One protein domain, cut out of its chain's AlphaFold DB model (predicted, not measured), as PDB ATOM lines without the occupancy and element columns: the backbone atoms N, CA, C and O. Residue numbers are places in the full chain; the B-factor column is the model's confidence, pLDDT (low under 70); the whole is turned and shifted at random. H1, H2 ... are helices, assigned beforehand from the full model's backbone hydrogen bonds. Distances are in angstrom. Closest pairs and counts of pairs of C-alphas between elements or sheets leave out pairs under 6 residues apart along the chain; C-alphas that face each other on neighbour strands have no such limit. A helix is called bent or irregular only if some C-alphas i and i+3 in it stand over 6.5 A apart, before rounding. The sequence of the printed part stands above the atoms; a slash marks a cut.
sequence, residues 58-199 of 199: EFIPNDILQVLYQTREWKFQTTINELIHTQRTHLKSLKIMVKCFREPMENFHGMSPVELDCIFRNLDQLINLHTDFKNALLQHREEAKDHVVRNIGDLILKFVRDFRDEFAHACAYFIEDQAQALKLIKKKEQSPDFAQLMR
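This is residues 58 to 199 of the 199 residues of the protein "Hypothetical protein" of Rotaria sp. Silwood2 (UniProt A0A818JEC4). The long helix H2 makes the length of an elongated, all-helix domain, and H3 and then H4 fold back along it, H4 side by side with H2. Over H4, away from H2, H5 and H6 make an arch, from which H7 leads to pack on H3 and H8 lies near the last residues of H2; at the opposite end of H2, the short H1 turns off steeply. The printed part has 142 residues with eight named helices, H1 to H8 in order along the chain, and no named strand. It is loose, with a radius of gyration of the C-alphas of 20.3 A and spans of 61 by 32 by 21 A.

H2, residues 72 to 106, is 50.0 A long, from C-alpha 72 at (98.400, 38.134, 81.882) to C-alpha 106 at (102.983, 87.853, 83.850). It is only just irregular: C-alphas 100 and 103 are 6.7 A apart. Before it stands H1, residues 62 to 68. After it come H3, residues 113 to 120, and H4, residues 123 to 143, 30.0 A long. H5, residues 153 to 162, is 14.0 A long, H6, residues 164 to 175, 16.6 A, and H7, residues 178 to 188, 15.3 A. H8, residues 192 to 197, ends with C-alpha 197 at (105.338, 87.119, 73.023).

H2 touches H4 with residues 84 to 95 alone, opposite ways at a shallow tilt of 29 degrees; the closest C-alphas, of Ile 84 and Lys 134, are 6.2 A apart. H2 and H3 form a helical hairpin, closest at the C-alphas of Arg 102 and Phe 120, 7.3 A. H4 is the hub, touching three helices. With H5 it forms a second helical hairpin at 28 degrees, the closest C-alphas being those of Phe 133 and Phe 159, 7.6 A. H4 touches H6 at a steep tilt of 40 degrees, with Leu 126 and Ala 170 closest, their C-alphas 6.4 A apart. H3 touches H7 at a steep tilt of 56 degrees, the closest C-alphas, of Ile 119 and Ala 181, being 4.7 A apart. H8 is close to H2 but not clearly touching, the closest C-alphas being those of Pro 104 and Leu 197, 7.2 A. H1 is likewise close to H2 but not clearly touching, with the C-alphas of Leu 68 and Trp 74 closest at 5.3 A. H2 and H6 are apart. In H3 to H8 every O i to N i+4 pair is within hydrogen-bond range; in H1 2 of 3 are, in H2 29 of 31.

The two C-alphas farthest apart, of Val 67 and Ser 191, are 61.2 A from each other. The printed part has no cut, and no link is long. The mean pLDDT of the printed part is 91.9, and no printed residue is under 70.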
ATOM      1  N   GLU A  58     113.536  48.513  82.287       86.56
ATOM      2  CA  GLU A  58     114.377  49.380  83.117       86.56
ATOM      3  C   GLU A  58     114.000  49.295  84.603       86.56
ATOM      4  O   GLU A  58     114.822  49.609  85.459       86.56
ATOM      5  N   PHE A  59     112.779  48.844  84.917       85.81
ATOM      6  CA  PHE A  59     112.259  48.797  86.288       85.81
ATOM      7  C   PHE A  59     112.216  47.376  86.865       85.81
ATOM      8  O   PHE A  59     112.351  47.195  88.073       85.81
ATOM      9  N   ILE A  60     112.021  46.358  86.022       89.00
ATOM     10  CA  ILE A  60     111.802  44.974  86.465       89.00
ATOM     11  C   ILE A  60     113.072  44.135  86.227       89.00
ATOM     12  O   ILE A  60     113.595  44.143  85.110       89.00
ATOM     13  N   PRO A  61     113.556  43.360  87.219       89.56
ATOM     14  CA  PRO A  61     114.697  42.459  87.045       89.56
ATOM     15  C   PRO A  61     114.524  41.459  85.887       89.56
ATOM     16  O   PRO A  61     113.435  40.933  85.646       89.56
ATOM     17  N   ASN A  62     115.613  41.163  85.168       87.88
ATOM     18  CA  ASN A  62     115.586  40.332  83.953       87.88
ATOM     19  C   ASN A  62     115.050  38.908  84.175       87.88
ATOM     20  O   ASN A  62     114.361  38.367  83.309       87.88
ATOM     21  N   ASP A  63     115.366  38.298  85.312       87.69
ATOM     22  CA  ASP A  63     114.881  36.975  85.713       87.69
ATOM     23  C   ASP A  63     113.358  36.960  85.912       87.69
ATOM     24  O   ASP A  63     112.691  36.002  85.518       87.69
ATOM     25  N   ILE A  64     112.793  38.061  86.414       88.81
ATOM     26  CA  ILE A  64     111.350  38.242  86.580       88.81
ATOM     27  C   ILE A  64     110.668  38.528  85.235       88.81
ATOM     28  O   ILE A  64     109.628  37.935  84.936       88.81
ATOM     29  N   LEU A  65     111.262  39.366  84.377       87.81
ATOM     30  CA  LEU A  65     110.720  39.689  83.047       87.81
ATOM     31  C   LEU A  65     110.441  38.442  82.199       87.81
ATOM     32  O   LEU A  65     109.374  38.339  81.591       87.81
ATOM     33  N   GLN A  66     111.368  37.478  82.191       85.94
ATOM     34  CA  GLN A  66     111.218  36.232  81.426       85.94
ATOM     35  C   GLN A  66     109.967  35.447  81.829       85.94
ATOM     36  O   GLN A  66     109.285  34.878  80.971       85.94
ATOM     37  N   VAL A  67     109.642  35.455  83.124       85.38
ATOM     38  CA  VAL A  67     108.434  34.825  83.660       85.38
ATOM     39  C   VAL A  67     107.197  35.652  83.305       85.38
ATOM     40  O   VAL A  67     106.182  35.093  82.893       85.38
ATOM     41  N   LEU A  68     107.272  36.982  83.412       87.06
ATOM     42  CA  LEU A  68     106.123  37.863  83.198       87.06
ATOM     43  C   LEU A  68     105.639  37.895  81.749       87.06
ATOM     44  O   LEU A  68     104.422  37.854  81.552       87.06
ATOM     45  N   TYR A  69     106.534  37.935  80.753       85.25
ATOM     46  CA  TYR A  69     106.174  38.113  79.333       85.25
ATOM     47  C   TYR A  69     105.105  37.137  78.824       85.25
ATOM     48  O   TYR A  69     104.353  37.455  77.903       85.25
ATOM     49  N   GLN A  70     105.024  35.950  79.424       78.88
ATOM     50  CA  GLN A  70     104.131  34.868  79.004       78.88
ATOM     51  C   GLN A  70     102.815  34.837  79.798       78.88
ATOM     52  O   GLN A  70     101.988  33.946  79.608       78.88
ATOM     53  N   THR A  71     102.595  35.810  80.681       87.25
ATOM     54  CA  THR A  71     101.455  35.846  81.602       87.25
ATOM     55  C   THR A  71     100.535  37.032  81.323       87.25
ATOM     56  O   THR A  71     100.891  38.006  80.657       87.25
ATOM     57  N   ARG A  72      99.318  36.982  81.880       86.56
ATOM     58  CA  ARG A  72      98.400  38.134  81.882       86.56
ATOM     59  C   ARG A  72      98.983  39.333  82.643       86.56
ATOM     60  O   ARG A  72      98.620  40.465  82.334       86.56
ATOM     61  N   GLU A  73      99.893  39.076  83.579       87.44
ATOM     62  CA  GLU A  73     100.538  40.087  84.414       87.44
ATOM     63  C   GLU A  73     101.340  41.087  83.577       87.44
ATOM     64  O   GLU A  73     101.269  42.281  83.838       87.44
ATOM     65  N   TRP A  74     102.006  40.644  82.502       90.50
ATOM     66  CA  TRP A  74     102.722  41.556  81.601       90.50
ATOM     67  C   TRP A  74     101.812  42.645  81.031       90.50
ATOM     68  O   TRP A  74     102.148  43.823  81.071       90.50
ATOM     69  N   LYS A  75     100.617  42.270  80.555       90.50
ATOM     70  CA  LYS A  75      99.648  43.249  80.039       90.50
ATOM     71  C   LYS A  75      99.222  44.236  81.121       90.50
ATOM     72  O   LYS A  75      99.058  45.411  80.823       90.50
ATOM     73  N   PHE A  76      99.060  43.762  82.355       92.25
ATOM     74  CA  PHE A  76      98.711  44.617  83.484       92.25
ATOM     75  C   PHE A  76      99.828  45.624  83.799       92.25
ATOM     76  O   PHE A  76      99.543  46.816  83.897       92.25
ATOM     77  N   GLN A  77     101.092  45.183  83.829       93.88
ATOM     78  CA  GLN A  77     102.244  46.082  83.982       93.88
ATOM     79  C   GLN A  77     102.313  47.115  82.848       93.88
ATOM     80  O   GLN A  77     102.533  48.296  83.112       93.88
ATOM     81  N   THR A  78     102.069  46.709  81.598       92.69
ATOM     82  CA  THR A  78     102.043  47.631  80.448       92.69
ATOM     83  C   THR A  78     100.954  48.687  80.589       92.69
ATOM     84  O   THR A  78     101.229  49.862  80.365       92.69
ATOM     85  N   THR A  79      99.748  48.308  81.019       93.56
ATOM     86  CA  THR A  79      98.661  49.267  81.267       93.56
ATOM     87  C   THR A  79      99.006  50.250  82.386       93.56
ATOM     88  O   THR A  79      98.725  51.439  82.262       93.56
ATOM     89  N   ILE A  80      99.642  49.792  83.468       93.62
ATOM     90  CA  ILE A  80     100.088  50.681  84.553       93.62
ATOM     91  C   ILE A  80     101.176  51.637  84.055       93.62
ATOM     92  O   ILE A  80     101.130  52.832  84.344       93.62
ATOM     93  N   ASN A  81     102.133  51.134  83.275       94.12
ATOM     94  CA  ASN A  81     103.195  51.949  82.693       94.12
ATOM     95  C   ASN A  81     102.637  53.022  81.749       94.12
ATOM     96  O   ASN A  81     103.053  54.177  81.815       94.12
ATOM     97  N   GLU A  82     101.656  52.663  80.919       94.88
ATOM     98  CA  GLU A  82     100.940  53.593  80.044       94.88
ATOM     99  C   GLU A  82     100.168  54.647  80.845       94.88
ATOM    100  O   GLU A  82     100.227  55.830  80.507       94.88
ATOM    101  N   LEU A  83      99.502  54.257  81.936       94.75
ATOM    102  CA  LEU A  83      98.802  55.193  82.815       94.75
ATOM    103  C   LEU A  83      99.770  56.220  83.419       94.75
ATOM    104  O   LEU A  83      99.523  57.421  83.321       94.75
ATOM    105  N   ILE A  84     100.882  55.759  84.001       93.88
ATOM    106  CA  ILE A  84     101.914  56.633  84.582       93.88
ATOM    107  C   ILE A  84     102.480  57.565  83.508       93.88
ATOM    108  O   ILE A  84     102.567  58.775  83.718       93.88
ATOM    109  N   HIS A  85     102.843  57.022  82.347       94.06
ATOM    110  CA  HIS A  85     103.407  57.812  81.262       94.06
ATOM    111  C   HIS A  85     102.422  58.863  80.735       94.06
ATOM    112  O   HIS A  85     102.797  60.018  80.538       94.06
ATOM    113  N   THR A  86     101.149  58.500  80.582       95.62
ATOM    114  CA  THR A  86     100.099  59.438  80.171       95.62
ATOM    115  C   THR A  86      99.962  60.588  81.170       95.62
ATOM    116  O   THR A  86      99.862  61.743  80.755       95.62
ATOM    117  N   GLN A  87     100.033  60.311  82.478       94.94
ATOM    118  CA  GLN A  87     100.035  61.364  83.502       94.94
ATOM    119  C   GLN A  87     101.280  62.260  83.414       94.94
ATOM    120  O   GLN A  87     101.146  63.477  83.511       94.94
ATOM    121  N   ARG A  88     102.473  61.701  83.153       94.81
ATOM    122  CA  ARG A  88     103.703  62.494  82.935       94.81
ATOM    123  C   ARG A  88     103.574  63.429  81.735       94.81
ATOM    124  O   ARG A  88     103.842  64.619  81.857       94.81
ATOM    125  N   THR A  89     103.103  62.924  80.597       94.88
ATOM    126  CA  THR A  89     102.879  63.739  79.391       94.88
ATOM    127  C   THR A  89     101.802  64.809  79.614       94.88
ATOM    128  O   THR A  89     101.910  65.931  79.105       94.88
ATOM    129  N   HIS A  90     100.778  64.510  80.416       94.94
ATOM    130  CA  HIS A  90      99.780  65.503  80.798       94.94
ATOM    131  C   HIS A  90     100.383  66.610  81.675       94.94
ATOM    132  O   HIS A  90     100.256  67.788  81.341       94.94
ATOM    133  N   LEU A  91     101.122  66.244  82.726       96.12
ATOM    134  CA  LEU A  91     101.828  67.189  83.597       96.12
ATOM    135  C   LEU A  91     102.834  68.043  82.831       96.12
ATOM    136  O   LEU A  91     102.889  69.249  83.050       96.12
ATOM    137  N   LYS A  92     103.571  67.459  81.880       95.00
ATOM    138  CA  LYS A  92     104.428  68.208  80.955       95.00
ATOM    139  C   LYS A  92     103.654  69.302  80.229       95.00
ATOM    140  O   LYS A  92     104.113  70.437  80.176       95.00
ATOM    141  N   SER A  93     102.481  68.977  79.692       95.06
ATOM    142  CA  SER A  93     101.648  69.949  78.974       95.06
ATOM    143  C   SER A  93     101.194  71.094  79.888       95.06
ATOM    144  O   SER A  93     101.244  72.254  79.484       95.06
ATOM    145  N   LEU A  94     100.812  70.789  81.134       95.44
ATOM    146  CA  LEU A  94     100.439  71.801  82.130       95.44
ATOM    147  C   LEU A  94     101.641  72.660  82.562       95.44
ATOM    148  O   LEU A  94     101.539  73.882  82.612       95.44
ATOM    149  N   LYS A  95     102.808  72.051  82.799       94.88
ATOM    150  CA  LYS A  95     104.050  72.763  83.144       94.88
ATOM    151  C   LYS A  95     104.535  73.659  81.998       94.88
ATOM    152  O   LYS A  95     104.963  74.779  82.246       94.88
ATOM    153  N   ILE A  96     104.409  73.218  80.743       94.50
ATOM    154  CA  ILE A  96     104.661  74.062  79.560       94.50
ATOM    155  C   ILE A  96     103.690  75.248  79.533       94.50
ATOM    156  O   ILE A  96     104.104  76.359  79.215       94.50
ATOM    157  N   MET A  97     102.419  75.042  79.897       94.50
ATOM    158  CA  MET A  97     101.448  76.135  80.009       94.50
ATOM    159  C   MET A  97     101.911  77.218  80.997       94.50
ATOM    160  O   MET A  97     101.775  78.405  80.709       94.50
ATOM    161  N   VAL A  98     102.520  76.821  82.117       94.75
ATOM    162  CA  VAL A  98     103.123  77.759  83.076       94.75
ATOM    163  C   VAL A  98     104.369  78.428  82.483       94.75
ATOM    164  O   VAL A  98     104.361  79.638  82.249       94.75
ATOM    165  N   LYS A  99     105.402  77.638  82.166       93.38
ATOM    166  CA  LYS A  99     106.746  78.128  81.807       93.38
ATOM    167  C   LYS A  99     106.777  78.908  80.490       93.38
ATOM    168  O   LYS A  99     107.472  79.909  80.362       93.38
ATOM    169  N   CYS A 100     106.029  78.456  79.483       92.88
ATOM    170  CA  CYS A 100     106.077  79.046  78.143       92.88
ATOM    171  C   CYS A 100     104.981  80.083  77.886       92.88
ATOM    172  O   CYS A 100     105.086  80.815  76.906       92.88
ATOM    173  N   PHE A 101     103.940  80.160  78.725       93.25
ATOM    174  CA  PHE A 101     102.826  81.083  78.488       93.25
ATOM    175  C   PHE A 101     102.495  81.943  79.703       93.25
ATOM    176  O   PHE A 101     102.512  83.164  79.574       93.25
ATOM    177  N   ARG A 102     102.234  81.359  80.879       93.94
ATOM    178  CA  ARG A 102     101.872  82.149  82.067       93.94
ATOM    179  C   ARG A 102     103.003  83.079  82.498       93.94
ATOM    180  O   ARG A 102     102.781  84.285  82.553       93.94
ATOM    181  N   GLU A 103     104.201  82.551  82.735       94.19
ATOM    182  CA  GLU A 103     105.331  83.354  83.224       94.19
ATOM    183  C   GLU A 103     105.722  84.477  82.239       94.19
ATOM    184  O   GLU A 103     105.895  85.624  82.670       94.19
ATOM    185  N   PRO A 104     105.807  84.247  80.909       92.81
ATOM    186  CA  PRO A 104     106.034  85.341  79.967       92.81
ATOM    187  C   PRO A 104     104.906  86.381  79.968       92.81
ATOM    188  O   PRO A 104     105.186  87.578  79.876       92.81
ATOM    189  N   MET A 105     103.640  85.961  80.092       93.69
ATOM    190  CA  MET A 105     102.498  86.884  80.141       93.69
ATOM    191  C   MET A 105     102.427  87.689  81.443       93.69
ATOM    192  O   MET A 105     101.991  88.835  81.405       93.69
ATOM    193  N   GLU A 106     102.867  87.135  82.572       92.62
ATOM    194  CA  GLU A 106     102.983  87.853  83.850       92.62
ATOM    195  C   GLU A 106     104.031  88.967  83.786       92.62
ATOM    196  O   GLU A 106     103.816  90.068  84.294       92.62
ATOM    197  N   ASN A 107     105.143  88.707  83.098       90.75
ATOM    198  CA  ASN A 107     106.197  89.695  82.866       90.75
ATOM    199  C   ASN A 107     105.841  90.704  81.754       90.75
ATOM    200  O   ASN A 107     106.528  91.715  81.563       90.75
ATOM    201  N   PHE A 108     104.765  90.453  81.009       89.75
ATOM    202  CA  PHE A 108     104.286  91.323  79.949       89.75
ATOM    203  C   PHE A 108     103.296  92.363  80.490       89.75
ATOM    204  O   PHE A 108     102.158  92.067  80.843       89.75
ATOM    205  N   HIS A 109     103.692  93.637  80.445       83.38
ATOM    206  CA  HIS A 109     102.926  94.776  80.971       83.38
ATOM    207  C   HIS A 109     101.540  94.997  80.317       83.38
ATOM    208  O   HIS A 109     100.780  95.856  80.761       83.38
ATOM    209  N   GLY A 110     101.195  94.260  79.254       85.31
ATOM    210  CA  GLY A 110      99.907  94.348  78.560       85.31
ATOM    211  C   GLY A 110      98.838  93.354  79.032       85.31
ATOM    212  O   GLY A 110      97.779  93.274  78.398       85.31
ATOM    213  N   MET A 111      99.090  92.595  80.103       90.88
ATOM    214  CA  MET A 111      98.135  91.663  80.709       90.88
ATOM    215  C   MET A 111      97.818  92.070  82.147       90.88
ATOM    216  O   MET A 111      98.710  92.330  82.949       90.88
ATOM    217  N   SER A 112      96.530  92.131  82.479       93.31
ATOM    218  CA  SER A 112      96.099  92.333  83.865       93.31
ATOM    219  C   SER A 112      96.012  91.002  84.627       93.31
ATOM    220  O   SER A 112      95.772  89.963  84.008       93.31
ATOM    221  N   PRO A 113      96.104  91.010  85.971       92.25
ATOM    222  CA  PRO A 113      95.931  89.798  86.776       92.25
ATOM    223  C   PRO A 113      94.596  89.083  86.529       92.25
ATOM    224  O   PRO A 113      94.548  87.863  86.498       92.25
ATOM    225  N   VAL A 114      93.518  89.835  86.281       93.69
ATOM    226  CA  VAL A 114      92.188  89.278  85.975       93.69
ATOM    227  C   VAL A 114      92.171  88.570  84.617       93.69
ATOM    228  O   VAL A 114      91.512  87.549  84.450       93.69
ATOM    229  N   GLU A 115      92.898  89.097  83.631       93.81
ATOM    230  CA  GLU A 115      93.027  88.465  82.314       93.81
ATOM    231  C   GLU A 115      93.871  87.188  82.380       93.81
ATOM    232  O   GLU A 115      93.533  86.206  81.724       93.81
ATOM    233  N   LEU A 116      94.932  87.184  83.192       94.00
ATOM    234  CA  LEU A 116      95.742  85.993  83.460       94.00
ATOM    235  C   LEU A 116      94.934  84.920  84.191       94.00
ATOM    236  O   LEU A 116      94.956  83.759  83.783       94.00
ATOM    237  N   ASP A 117      94.179  85.308  85.218       93.44
ATOM    238  CA  ASP A 117      93.296  84.398  85.945       93.44
ATOM    239  C   ASP A 117      92.211  83.832  85.021       93.44
ATOM    240  O   ASP A 117      91.992  82.631  85.002       93.44
ATOM    241  N   CYS A 118      91.631  84.641  84.129       93.62
ATOM    242  CA  CYS A 118      90.682  84.155  83.123       93.62
ATOM    243  C   CYS A 118      91.276  83.073  82.198       93.62
ATOM    244  O   CYS A 118      90.556  82.161  81.791       93.62
ATOM    245  N   ILE A 119      92.568  83.165  81.859       94.00
ATOM    246  CA  ILE A 119      93.237  82.218  80.954       94.00
ATOM    247  C   ILE A 119      93.687  80.952  81.685       94.00
ATOM    248  O   ILE A 119      93.436  79.851  81.197       94.00
ATOM    249  N   PHE A 120      94.369  81.103  82.822       94.50
ATOM    250  CA  PHE A 120      95.055  79.998  83.495       94.50
ATOM    251  C   PHE A 120      94.292  79.454  84.707       94.50
ATOM    252  O   PHE A 120      94.537  78.322  85.106       94.50
ATOM    253  N   ARG A 121      93.358  80.212  85.287       94.31
ATOM    254  CA  ARG A 121      92.514  79.802  86.423       94.31
ATOM    255  C   ARG A 121      93.295  79.041  87.504       94.31
ATOM    256  O   ARG A 121      94.372  79.469  87.919       94.31
ATOM    257  N   ASN A 122      92.781  77.889  87.934       95.38
ATOM    258  CA  ASN A 122      93.358  77.017  88.956       95.38
ATOM    259  C   ASN A 122      94.432  76.049  88.414       95.38
ATOM    260  O   ASN A 122      94.543  74.924  88.908       95.38
ATOM    261  N   LEU A 123      95.217  76.453  87.410       95.50
ATOM    262  CA  LEU A 123      96.256  75.611  86.800       95.50
ATOM    263  C   LEU A 123      97.206  74.986  87.833       95.50
ATOM    264  O   LEU A 123      97.504  73.799  87.735       95.50
ATOM    265  N   ASP A 124      97.624  75.741  88.852       95.44
ATOM    266  CA  ASP A 124      98.540  75.238  89.887       95.44
ATOM    267  C   ASP A 124      97.902  74.112  90.709       95.44
ATOM    268  O   ASP A 124      98.533  73.094  90.988       95.44
ATOM    269  N   GLN A 125      96.613  74.250  91.037       95.38
ATOM    270  CA  GLN A 125      95.868  73.204  91.735       95.38
ATOM    271  C   GLN A 125      95.781  71.935  90.880       95.38
ATOM    272  O   GLN A 125      95.983  70.839  91.396       95.38
ATOM    273  N   LEU A 126      95.516  72.068  89.576       95.12
ATOM    274  CA  LEU A 126      95.502  70.921  88.666       95.12
ATOM    275  C   LEU A 126      96.866  70.237  88.586       95.12
ATOM    276  O   LEU A 126      96.933  69.011  88.664       95.12
ATOM    277  N   ILE A 127      97.948  71.009  88.460       95.75
ATOM    278  CA  ILE A 127      99.309  70.464  88.447       95.75
ATOM    279  C   ILE A 127      99.565  69.662  89.724       95.75
ATOM    280  O   ILE A 127     100.056  68.536  89.633       95.75
ATOM    281  N   ASN A 128      99.181  70.187  90.887       95.00
ATOM    282  CA  ASN A 128      99.357  69.497  92.164       95.00
ATOM    283  C   ASN A 128      98.548  68.196  92.224       95.00
ATOM    284  O   ASN A 128      99.122  67.137  92.453       95.00
ATOM    285  N   LEU A 129      97.252  68.236  91.899       94.44
ATOM    286  CA  LEU A 129      96.384  67.054  91.928       94.44
ATOM    287  C   LEU A 129      96.873  65.938  90.991       94.44
ATOM    288  O   LEU A 129      96.881  64.759  91.355       94.44
ATOM    289  N   HIS A 130      97.309  66.295  89.780       94.62
ATOM    290  CA  HIS A 130      97.880  65.330  88.841       94.62
ATOM    291  C   HIS A 130      99.263  64.826  89.287       94.62
ATOM    292  O   HIS A 130      99.590  63.659  89.055       94.62
ATOM    293  N   THR A 131     100.062  65.671  89.947       95.00
ATOM    294  CA  THR A 131     101.365  65.289  90.511       95.00
ATOM    295  C   THR A 131     101.190  64.292  91.647       95.00
ATOM    296  O   THR A 131     101.845  63.252  91.634       95.00
ATOM    297  N   ASP A 132     100.259  64.544  92.563       93.56
ATOM    298  CA  ASP A 132      99.949  63.648  93.677       93.56
ATOM    299  C   ASP A 132      99.462  62.287  93.174       93.56
ATOM    300  O   ASP A 132      99.942  61.243  93.624       93.56
ATOM    301  N   PHE A 133      98.581  62.279  92.168       93.94
ATOM    302  CA  PHE A 133      98.126  61.034  91.550       93.94
ATOM    303  C   PHE A 133      99.270  60.263  90.875       93.94
ATOM    304  O   PHE A 133      99.417  59.058  91.097       93.94
ATOM    305  N   LYS A 134     100.112  60.942  90.083       94.44
ATOM    306  CA  LYS A 134     101.301  60.336  89.456       94.44
ATOM    307  C   LYS A 134     102.237  59.746  90.513       94.44
ATOM    308  O   LYS A 134     102.673  58.603  90.370       94.44
ATOM    309  N   ASN A 135     102.547  60.512  91.555       94.62
ATOM    310  CA  ASN A 135     103.485  60.113  92.598       94.62
ATOM    311  C   ASN A 135     102.960  58.915  93.386       94.62
ATOM    312  O   ASN A 135     103.725  57.988  93.637       94.62
ATOM    313  N   ALA A 136     101.657  58.862  93.671       94.00
ATOM    314  CA  ALA A 136     101.041  57.687  94.275       94.00
ATOM    315  C   ALA A 136     101.234  56.429  93.405       94.00
ATOM    316  O   ALA A 136     101.584  55.372  93.925       94.00
ATOM    317  N   LEU A 137     101.057  56.529  92.079       94.81
ATOM    318  CA  LEU A 137     101.282  55.400  91.164       94.81
ATOM    319  C   LEU A 137     102.753  54.956  91.127       94.81
ATOM    320  O   LEU A 137     103.030  53.756  91.090       94.81
ATOM    321  N   LEU A 138     103.687  55.913  91.119       94.06
ATOM    322  CA  LEU A 138     105.125  55.635  91.127       94.06
ATOM    323  C   LEU A 138     105.551  54.961  92.431       94.06
ATOM    324  O   LEU A 138     106.174  53.903  92.376       94.06
ATOM    325  N   GLN A 139     105.143  55.524  93.567       94.38
ATOM    326  CA  GLN A 139     105.419  54.983  94.894       94.38
ATOM    327  C   GLN A 139     104.866  53.561  95.032       94.38
ATOM    328  O   GLN A 139     105.574  52.657  95.461       94.38
ATOM    329  N   HIS A 140     103.633  53.320  94.579       94.75
ATOM    330  CA  HIS A 140     103.028  51.987  94.635       94.75
ATOM    331  C   HIS A 140     103.782  50.946  93.798       94.75
ATOM    332  O   HIS A 140     103.808  49.766  94.143       94.75
ATOM    333  N   ARG A 141     104.409  51.363  92.691       94.00
ATOM    334  CA  ARG A 141     105.295  50.496  91.902       94.00
ATOM    335  C   ARG A 141     106.637  50.273  92.589       94.00
ATOM    336  O   ARG A 141     107.144  49.161  92.524       94.00
ATOM    337  N   GLU A 142     107.201  51.297  93.216       93.62
ATOM    338  CA  GLU A 142     108.471  51.223  93.947       93.62
ATOM    339  C   GLU A 142     108.383  50.309  95.176       93.62
ATOM    340  O   GLU A 142     109.261  49.482  95.409       93.62
ATOM    341  N   GLU A 143     107.277  50.382  95.913       94.12
ATOM    342  CA  GLU A 143     107.013  49.535  97.081       94.12
ATOM    343  C   GLU A 143     106.645  48.090  96.700       94.12
ATOM    344  O   GLU A 143     106.725  47.171  97.525       94.12
ATOM    345  N   ALA A 144     106.232  47.855  95.451       92.69
ATOM    346  CA  ALA A 144     105.892  46.523  94.985       92.69
ATOM    347  C   ALA A 144     107.148  45.652  94.851       92.69
ATOM    348  O   ALA A 144     108.146  46.033  94.241       92.69
ATOM    349  N   LYS A 145     107.067  44.412  95.348       91.94
ATOM    350  CA  LYS A 145     108.144  43.429  95.192       91.94
ATOM    351  C   LYS A 145     108.523  43.269  93.713       91.94
ATOM    352  O   LYS A 145     107.657  42.974  92.882       91.94
ATOM    353  N   ASP A 146     109.814  43.434  93.432       91.12
ATOM    354  CA  ASP A 146     110.429  43.386  92.096       91.12
ATOM    355  C   ASP A 146     109.880  44.442  91.110       91.12
ATOM    356  O   ASP A 146     109.999  44.273  89.898       91.12
ATOM    357  N   HIS A 147     109.260  45.513  91.623       91.50
ATOM    358  CA  HIS A 147     108.526  46.535  90.863       91.50
ATOM    359  C   HIS A 147     107.315  46.002  90.080       91.50
ATOM    360  O   HIS A 147     106.850  46.627  89.124       91.50
ATOM    361  N   VAL A 148     106.783  44.843  90.483       91.75
ATOM    362  CA  VAL A 148     105.642  44.190  89.825       91.75
ATOM    363  C   VAL A 148     104.363  44.465  90.605       91.75
ATOM    364  O   VAL A 148     104.069  43.818  91.620       91.75
ATOM    365  N   VAL A 149     103.566  45.407  90.105       92.62
ATOM    366  CA  VAL A 149     102.298  45.796  90.729       92.62
ATOM    367  C   VAL A 149     101.236  44.739  90.454       92.62
ATOM    368  O   VAL A 149     100.713  44.687  89.353       92.62
ATOM    369  N   ARG A 150     100.861  43.932  91.448       90.62
ATOM    370  CA  ARG A 150      99.845  42.865  91.276       90.62
ATOM    371  C   ARG A 150      98.415  43.313  91.584       90.62
ATOM    372  O   ARG A 150      97.451  42.673  91.179       90.62
ATOM    373  N   ASN A 151      98.270  44.407  92.324       89.69
ATOM    374  CA  ASN A 151      96.987  45.015  92.650       89.69
ATOM    375  C   ASN A 151      97.167  46.532  92.692       89.69
ATOM    376  O   ASN A 151      98.010  47.016  93.437       89.69
ATOM    377  N   ILE A 152      96.381  47.261  91.900       93.06
ATOM    378  CA  ILE A 152      96.307  48.733  91.915       93.06
ATOM    379  C   ILE A 152      94.935  49.225  92.399       93.06
ATOM    380  O   ILE A 152      94.726  50.419  92.593       93.06
ATOM    381  N   GLY A 153      93.978  48.309  92.582       91.88
ATOM    382  CA  GLY A 153      92.583  48.631  92.864       91.88
ATOM    383  C   GLY A 153      92.423  49.435  94.145       91.88
ATOM    384  O   GLY A 153      91.695  50.419  94.142       91.88
ATOM    385  N   ASP A 154      93.153  49.083  95.202       90.69
ATOM    386  CA  ASP A 154      93.079  49.792  96.484       90.69
ATOM    387  C   ASP A 154      93.592  51.232  96.379       90.69
ATOM    388  O   ASP A 154      92.979  52.143  96.935       90.69
ATOM    389  N   LEU A 155      94.652  51.461  95.595       93.06
ATOM    390  CA  LEU A 155      95.160  52.802  95.309       93.06
ATOM    391  C   LEU A 155      94.123  53.625  94.545       93.06
ATOM    392  O   LEU A 155      93.816  54.749  94.942       93.06
ATOM    393  N   ILE A 156      93.544  53.064  93.480       92.12
ATOM    394  CA  ILE A 156      92.519  53.757  92.688       92.12
ATOM    395  C   ILE A 156      91.269  54.023  93.533       92.12
ATOM    396  O   ILE A 156      90.703  55.110  93.466       92.12
ATOM    397  N   LEU A 157      90.842  53.069  94.362       92.44
ATOM    398  CA  LEU A 157      89.699  53.235  95.259       92.44
ATOM    399  C   LEU A 157      89.952  54.311  96.309       92.44
ATOM    400  O   LEU A 157      89.046  55.096  96.587       92.44
ATOM    401  N   LYS A 158      91.158  54.363  96.879       90.12
ATOM    402  CA  LYS A 158      91.563  55.431  97.795       90.12
ATOM    403  C   LYS A 158      91.528  56.781  97.087       90.12
ATOM    404  O   LYS A 158      90.885  57.698  97.577       90.12
ATOM    405  N   PHE A 159      92.109  56.873  95.893       89.31
ATOM    406  CA  PHE A 159      92.096  58.105  95.109       89.31
ATOM    407  C   PHE A 159      90.670  58.586  94.795       89.31
ATOM    408  O   PHE A 159      90.329  59.743  95.025       89.31
ATOM    409  N   VAL A 160      89.803  57.685  94.333       87.62
ATOM    410  CA  VAL A 160      88.397  58.002  94.040       87.62
ATOM    411  C   VAL A 160      87.618  58.363  95.310       87.62
ATOM    412  O   VAL A 160      86.694  59.166  95.250       87.62
ATOM    413  N   ARG A 161      87.952  57.789  96.465       89.50
ATOM    414  CA  ARG A 161      87.294  58.131  97.731       89.50
ATOM    415  C   ARG A 161      87.716  59.503  98.240       89.50
ATOM    416  O   ARG A 161      86.858  60.265  98.674       89.50
ATOM    417  N   ASP A 162      89.014  59.773  98.203       87.75
ATOM    418  CA  ASP A 162      89.611  60.899  98.912       87.75
ATOM    419  C   ASP A 162      89.632  62.164  98.042       87.75
ATOM    420  O   ASP A 162      89.452  63.261  98.561       87.75
ATOM    421  N   PHE A 163      89.777  62.017  96.719       86.69
ATOM    422  CA  PHE A 163      90.053  63.140  95.817       86.69
ATOM    423  C   PHE A 163      89.083  63.275  94.644       86.69
ATOM    424  O   PHE A 163      89.165  64.264  93.926       86.69
ATOM    425  N   ARG A 164      88.146  62.341  94.411       89.44
ATOM    426  CA  ARG A 164      87.251  62.398  93.231       89.44
ATOM    427  C   ARG A 164      86.547  63.739  93.084       89.44
ATOM    428  O   ARG A 164      86.515  64.280  91.983       89.44
ATOM    429  N   ASP A 165      85.926  64.218  94.156       92.19
ATOM    430  CA  ASP A 165      85.078  65.406  94.081       92.19
ATOM    431  C   ASP A 165      85.927  66.671  93.931       92.19
ATOM    432  O   ASP A 165      85.596  67.525  93.110       92.19
ATOM    433  N   GLU A 166      87.063  66.748  94.630       93.25
ATOM    434  CA  GLU A 166      88.043  67.823  94.452       93.25
ATOM    435  C   GLU A 166      88.603  67.835  93.026       93.25
ATOM    436  O   GLU A 166      88.593  68.869  92.365       93.25
ATOM    437  N   PHE A 167      89.025  66.678  92.522       92.31
ATOM    438  CA  PHE A 167      89.596  66.531  91.190       92.31
ATOM    439  C   PHE A 167      88.582  66.889  90.103       92.31
ATOM    440  O   PHE A 167      88.873  67.673  89.201       92.31
ATOM    441  N   ALA A 168      87.356  66.370  90.211       93.50
ATOM    442  CA  ALA A 168      86.281  66.687  89.277       93.50
ATOM    443  C   ALA A 168      85.937  68.179  89.303       93.50
ATOM    444  O   ALA A 168      85.745  68.778  88.244       93.50
ATOM    445  N   HIS A 169      85.888  68.785  90.491       95.31
ATOM    446  CA  HIS A 169      85.645  70.214  90.636       95.31
ATOM    447  C   HIS A 169      86.780  71.043  90.030       95.31
ATOM    448  O   HIS A 169      86.505  71.942  89.241       95.31
ATOM    449  N   ALA A 170      88.039  70.711  90.320       94.69
ATOM    450  CA  ALA A 170      89.200  71.410  89.784       94.69
ATOM    451  C   ALA A 170      89.250  71.335  88.250       94.69
ATOM    452  O   ALA A 170      89.469  72.356  87.595       94.69
ATOM    453  N   CYS A 171      88.980  70.162  87.665       93.44
ATOM    454  CA  CYS A 171      88.889  70.010  86.214       93.44
ATOM    455  C   CYS A 171      87.724  70.816  85.627       93.44
ATOM    456  O   CYS A 171      87.912  71.509  84.629       93.44
ATOM    457  N   ALA A 172      86.536  70.743  86.235       94.88
ATOM    458  CA  ALA A 172      85.357  71.475  85.775       94.88
ATOM    459  C   ALA A 172      85.594  72.990  85.813       94.88
ATOM    460  O   ALA A 172      85.358  73.679  84.817       94.88
ATOM    461  N   TYR A 173      86.139  73.483  86.924       94.44
ATOM    462  CA  TYR A 173      86.481  74.885  87.095       94.44
ATOM    463  C   TYR A 173      87.527  75.330  86.079       94.44
ATOM    464  O   TYR A 173      87.384  76.409  85.530       94.44
ATOM    465  N   PHE A 174      88.512  74.503  85.718       93.38
ATOM    466  CA  PHE A 174      89.494  74.865  84.691       93.38
ATOM    467  C   PHE A 174      88.908  74.956  83.274       93.38
ATOM    468  O   PHE A 174      89.366  75.781  82.478       93.38
ATOM    469  N   ILE A 175      87.851  74.200  82.945       92.69
ATOM    470  CA  ILE A 175      87.274  74.154  81.581       92.69
ATOM    471  C   ILE A 175      86.026  75.028  81.361       92.69
ATOM    472  O   ILE A 175      85.771  75.425  80.228       92.69
ATOM    473  N   GLU A 176      85.282  75.376  82.417       92.31
ATOM    474  CA  GLU A 176      84.021  76.151  82.376       92.31
ATOM    475  C   GLU A 176      83.991  77.380  81.422       92.31
ATOM    476  O   GLU A 176      83.067  77.518  80.627       92.31
ATOM    477  N   ASP A 177      85.031  78.216  81.404       86.75
ATOM    478  CA  ASP A 177      85.186  79.428  80.595       86.75
ATOM    479  C   ASP A 177      86.312  79.327  79.561       86.75
ATOM    480  O   ASP A 177      86.819  80.345  79.080       86.75
ATOM    481  N   GLN A 178      86.680  78.115  79.139       91.44
ATOM    482  CA  GLN A 178      87.712  77.930  78.114       91.44
ATOM    483  C   GLN A 178      87.397  78.730  76.834       91.44
ATOM    484  O   GLN A 178      88.279  79.325  76.213       91.44
ATOM    485  N   ALA A 179      86.119  78.823  76.451       92.56
ATOM    486  CA  ALA A 179      85.695  79.626  75.307       92.56
ATOM    487  C   ALA A 179      85.932  81.136  75.504       92.56
ATOM    488  O   ALA A 179      86.194  81.844  74.528       92.56
ATOM    489  N   GLN A 180      85.825  81.641  76.735       92.12
ATOM    490  CA  GLN A 180      86.096  83.044  77.048       92.12
ATOM    491  C   GLN A 180      87.601  83.317  77.049       92.12
ATOM    492  O   GLN A 180      88.036  84.256  76.380       92.12
ATOM    493  N   ALA A 181      88.389  82.444  77.682       94.00
ATOM    494  CA  ALA A 181      89.850  82.492  77.658       94.00
ATOM    495  C   ALA A 181      90.387  82.538  76.217       94.00
ATOM    496  O   ALA A 181      91.162  83.423  75.856       94.00
ATOM    497  N   LEU A 182      89.888  81.660  75.338       94.44
ATOM    498  CA  LEU A 182      90.279  81.636  73.924       94.44
ATOM    499  C   LEU A 182      89.896  82.918  73.172       94.44
ATOM    500  O   LEU A 182      90.641  83.369  72.301       94.44
ATOM    501  N   LYS A 183      88.740  83.522  73.476       94.88
ATOM    502  CA  LYS A 183      88.349  84.816  72.888       94.88
ATOM    503  C   LYS A 183      89.274  85.939  73.355       94.88
ATOM    504  O   LYS A 183      89.625  86.797  72.547       94.88
ATOM    505  N   LEU A 184      89.658  85.930  74.630       94.12
ATOM    506  CA  LEU A 184      90.584  86.903  75.199       94.12
ATOM    507  C   LEU A 184      91.970  86.790  74.555       94.12
ATOM    508  O   LEU A 184      92.478  87.803  74.076       94.12
ATOM    509  N   ILE A 185      92.519  85.577  74.445       93.06
ATOM    510  CA  ILE A 185      93.799  85.319  73.762       93.06
ATOM    511  C   ILE A 185      93.748  85.855  72.327       93.06
ATOM    512  O   ILE A 185      94.562  86.698  71.962       93.06
ATOM    513  N   LYS A 186      92.721  85.489  71.548       93.75
ATOM    514  CA  LYS A 186      92.552  85.974  70.164       93.75
ATOM    515  C   LYS A 186      92.457  87.494  70.053       93.75
ATOM    516  O   LYS A 186      92.886  88.074  69.061       93.75
ATOM    517  N   LYS A 187      91.850  88.156  71.041       93.12
ATOM    518  CA  LYS A 187      91.788  89.622  71.090       93.12
ATOM    519  C   LYS A 187      93.170  90.213  71.376       93.12
ATOM    520  O   LYS A 187      93.537  91.201  70.747       93.12
ATOM    521  N   LYS A 188      93.930  89.625  72.304       91.19
ATOM    522  CA  LYS A 188      95.285  90.072  72.658       91.19
ATOM    523  C   LYS A 188      96.283  89.845  71.523       91.19
ATOM    524  O   LYS A 188      97.084  90.735  71.270       91.19
ATOM    525  N   GLU A 189      96.155  88.756  70.768       90.75
ATOM    526  CA  GLU A 189      96.952  88.461  69.561       90.75
ATOM    527  C   GLU A 189      96.840  89.522  68.452       90.75
ATOM    528  O   GLU A 189      97.680  89.565  67.558       90.75
ATOM    529  N   GLN A 190      95.843  90.413  68.497       90.94
ATOM    530  CA  GLN A 190      95.771  91.557  67.580       90.94
ATOM    531  C   GLN A 190      96.833  92.622  67.887       90.94
ATOM    532  O   GLN A 190      97.154  93.434  67.020       90.94
ATOM    533  N   SER A 191      97.371  92.635  69.110       90.94
ATOM    534  CA  SER A 191      98.500  93.481  69.484       90.94
ATOM    535  C   SER A 191      99.806  92.865  68.970       90.94
ATOM    536  O   SER A 191     100.099  91.720  69.326       90.94
ATOM    537  N   PRO A 192     100.629  93.603  68.198       88.44
ATOM    538  CA  PRO A 192     101.919  93.108  67.716       88.44
ATOM    539  C   PRO A 192     102.836  92.619  68.841       88.44
ATOM    540  O   PRO A 192     103.486  91.588  68.689       88.44
ATOM    541  N   ASP A 193     102.835  93.317  69.979       89.38
ATOM    542  CA  ASP A 193     103.702  93.005  71.119       89.38
ATOM    543  C   ASP A 193     103.315  91.669  71.770       89.38
ATOM    544  O   ASP A 193     104.170  90.842  72.075       89.38
ATOM    545  N   PHE A 194     102.010  91.419  71.921       90.19
ATOM    546  CA  PHE A 194     101.514  90.149  72.452       90.19
ATOM    547  C   PHE A 194     101.685  89.015  71.433       90.19
ATOM    548  O   PHE A 194     102.049  87.902  71.796       90.19
ATOM    549  N   ALA A 195     101.483  89.285  70.142       87.06
ATOM    550  CA  ALA A 195     101.740  88.298  69.096       87.06
ATOM    551  C   ALA A 195     103.223  87.896  69.031       87.06
ATOM    552  O   ALA A 195     103.531  86.753  68.705       87.06
ATOM    553  N   GLN A 196     104.142  88.818  69.336       87.31
ATOM    554  CA  GLN A 196     105.568  88.518  69.436       87.31
ATOM    555  C   GLN A 196     105.899  87.694  70.685       87.31
ATOM    556  O   GLN A 196     106.764  86.831  70.598       87.31
ATOM    557  N   LEU A 197     105.203  87.923  71.803       88.06
ATOM    558  CA  LEU A 197     105.338  87.119  73.023       88.06
ATOM    559  C   LEU A 197     104.942  85.647  72.807       88.06
ATOM    560  O   LEU A 197     105.525  84.764  73.421       88.06
ATOM    561  N   MET A 198     103.952  85.397  71.944       84.19
ATOM    562  CA  MET A 198     103.383  84.066  71.688       84.19
ATOM    563  C   MET A 198     104.117  83.243  70.613       84.19
ATOM    564  O   MET A 198     103.680  82.129  70.317       84.19
ATOM    565  N   ARG A 199     105.166  83.787  69.981       75.06
ATOM    566  CA  ARG A 199     105.980  83.084  68.972       75.06
ATOM    567  C   ARG A 199     107.148  82.345  69.600       75.06
ATOM    568  O   ARG A 199     107.425  81.237  69.095       75.06
TER     569      ARG A 199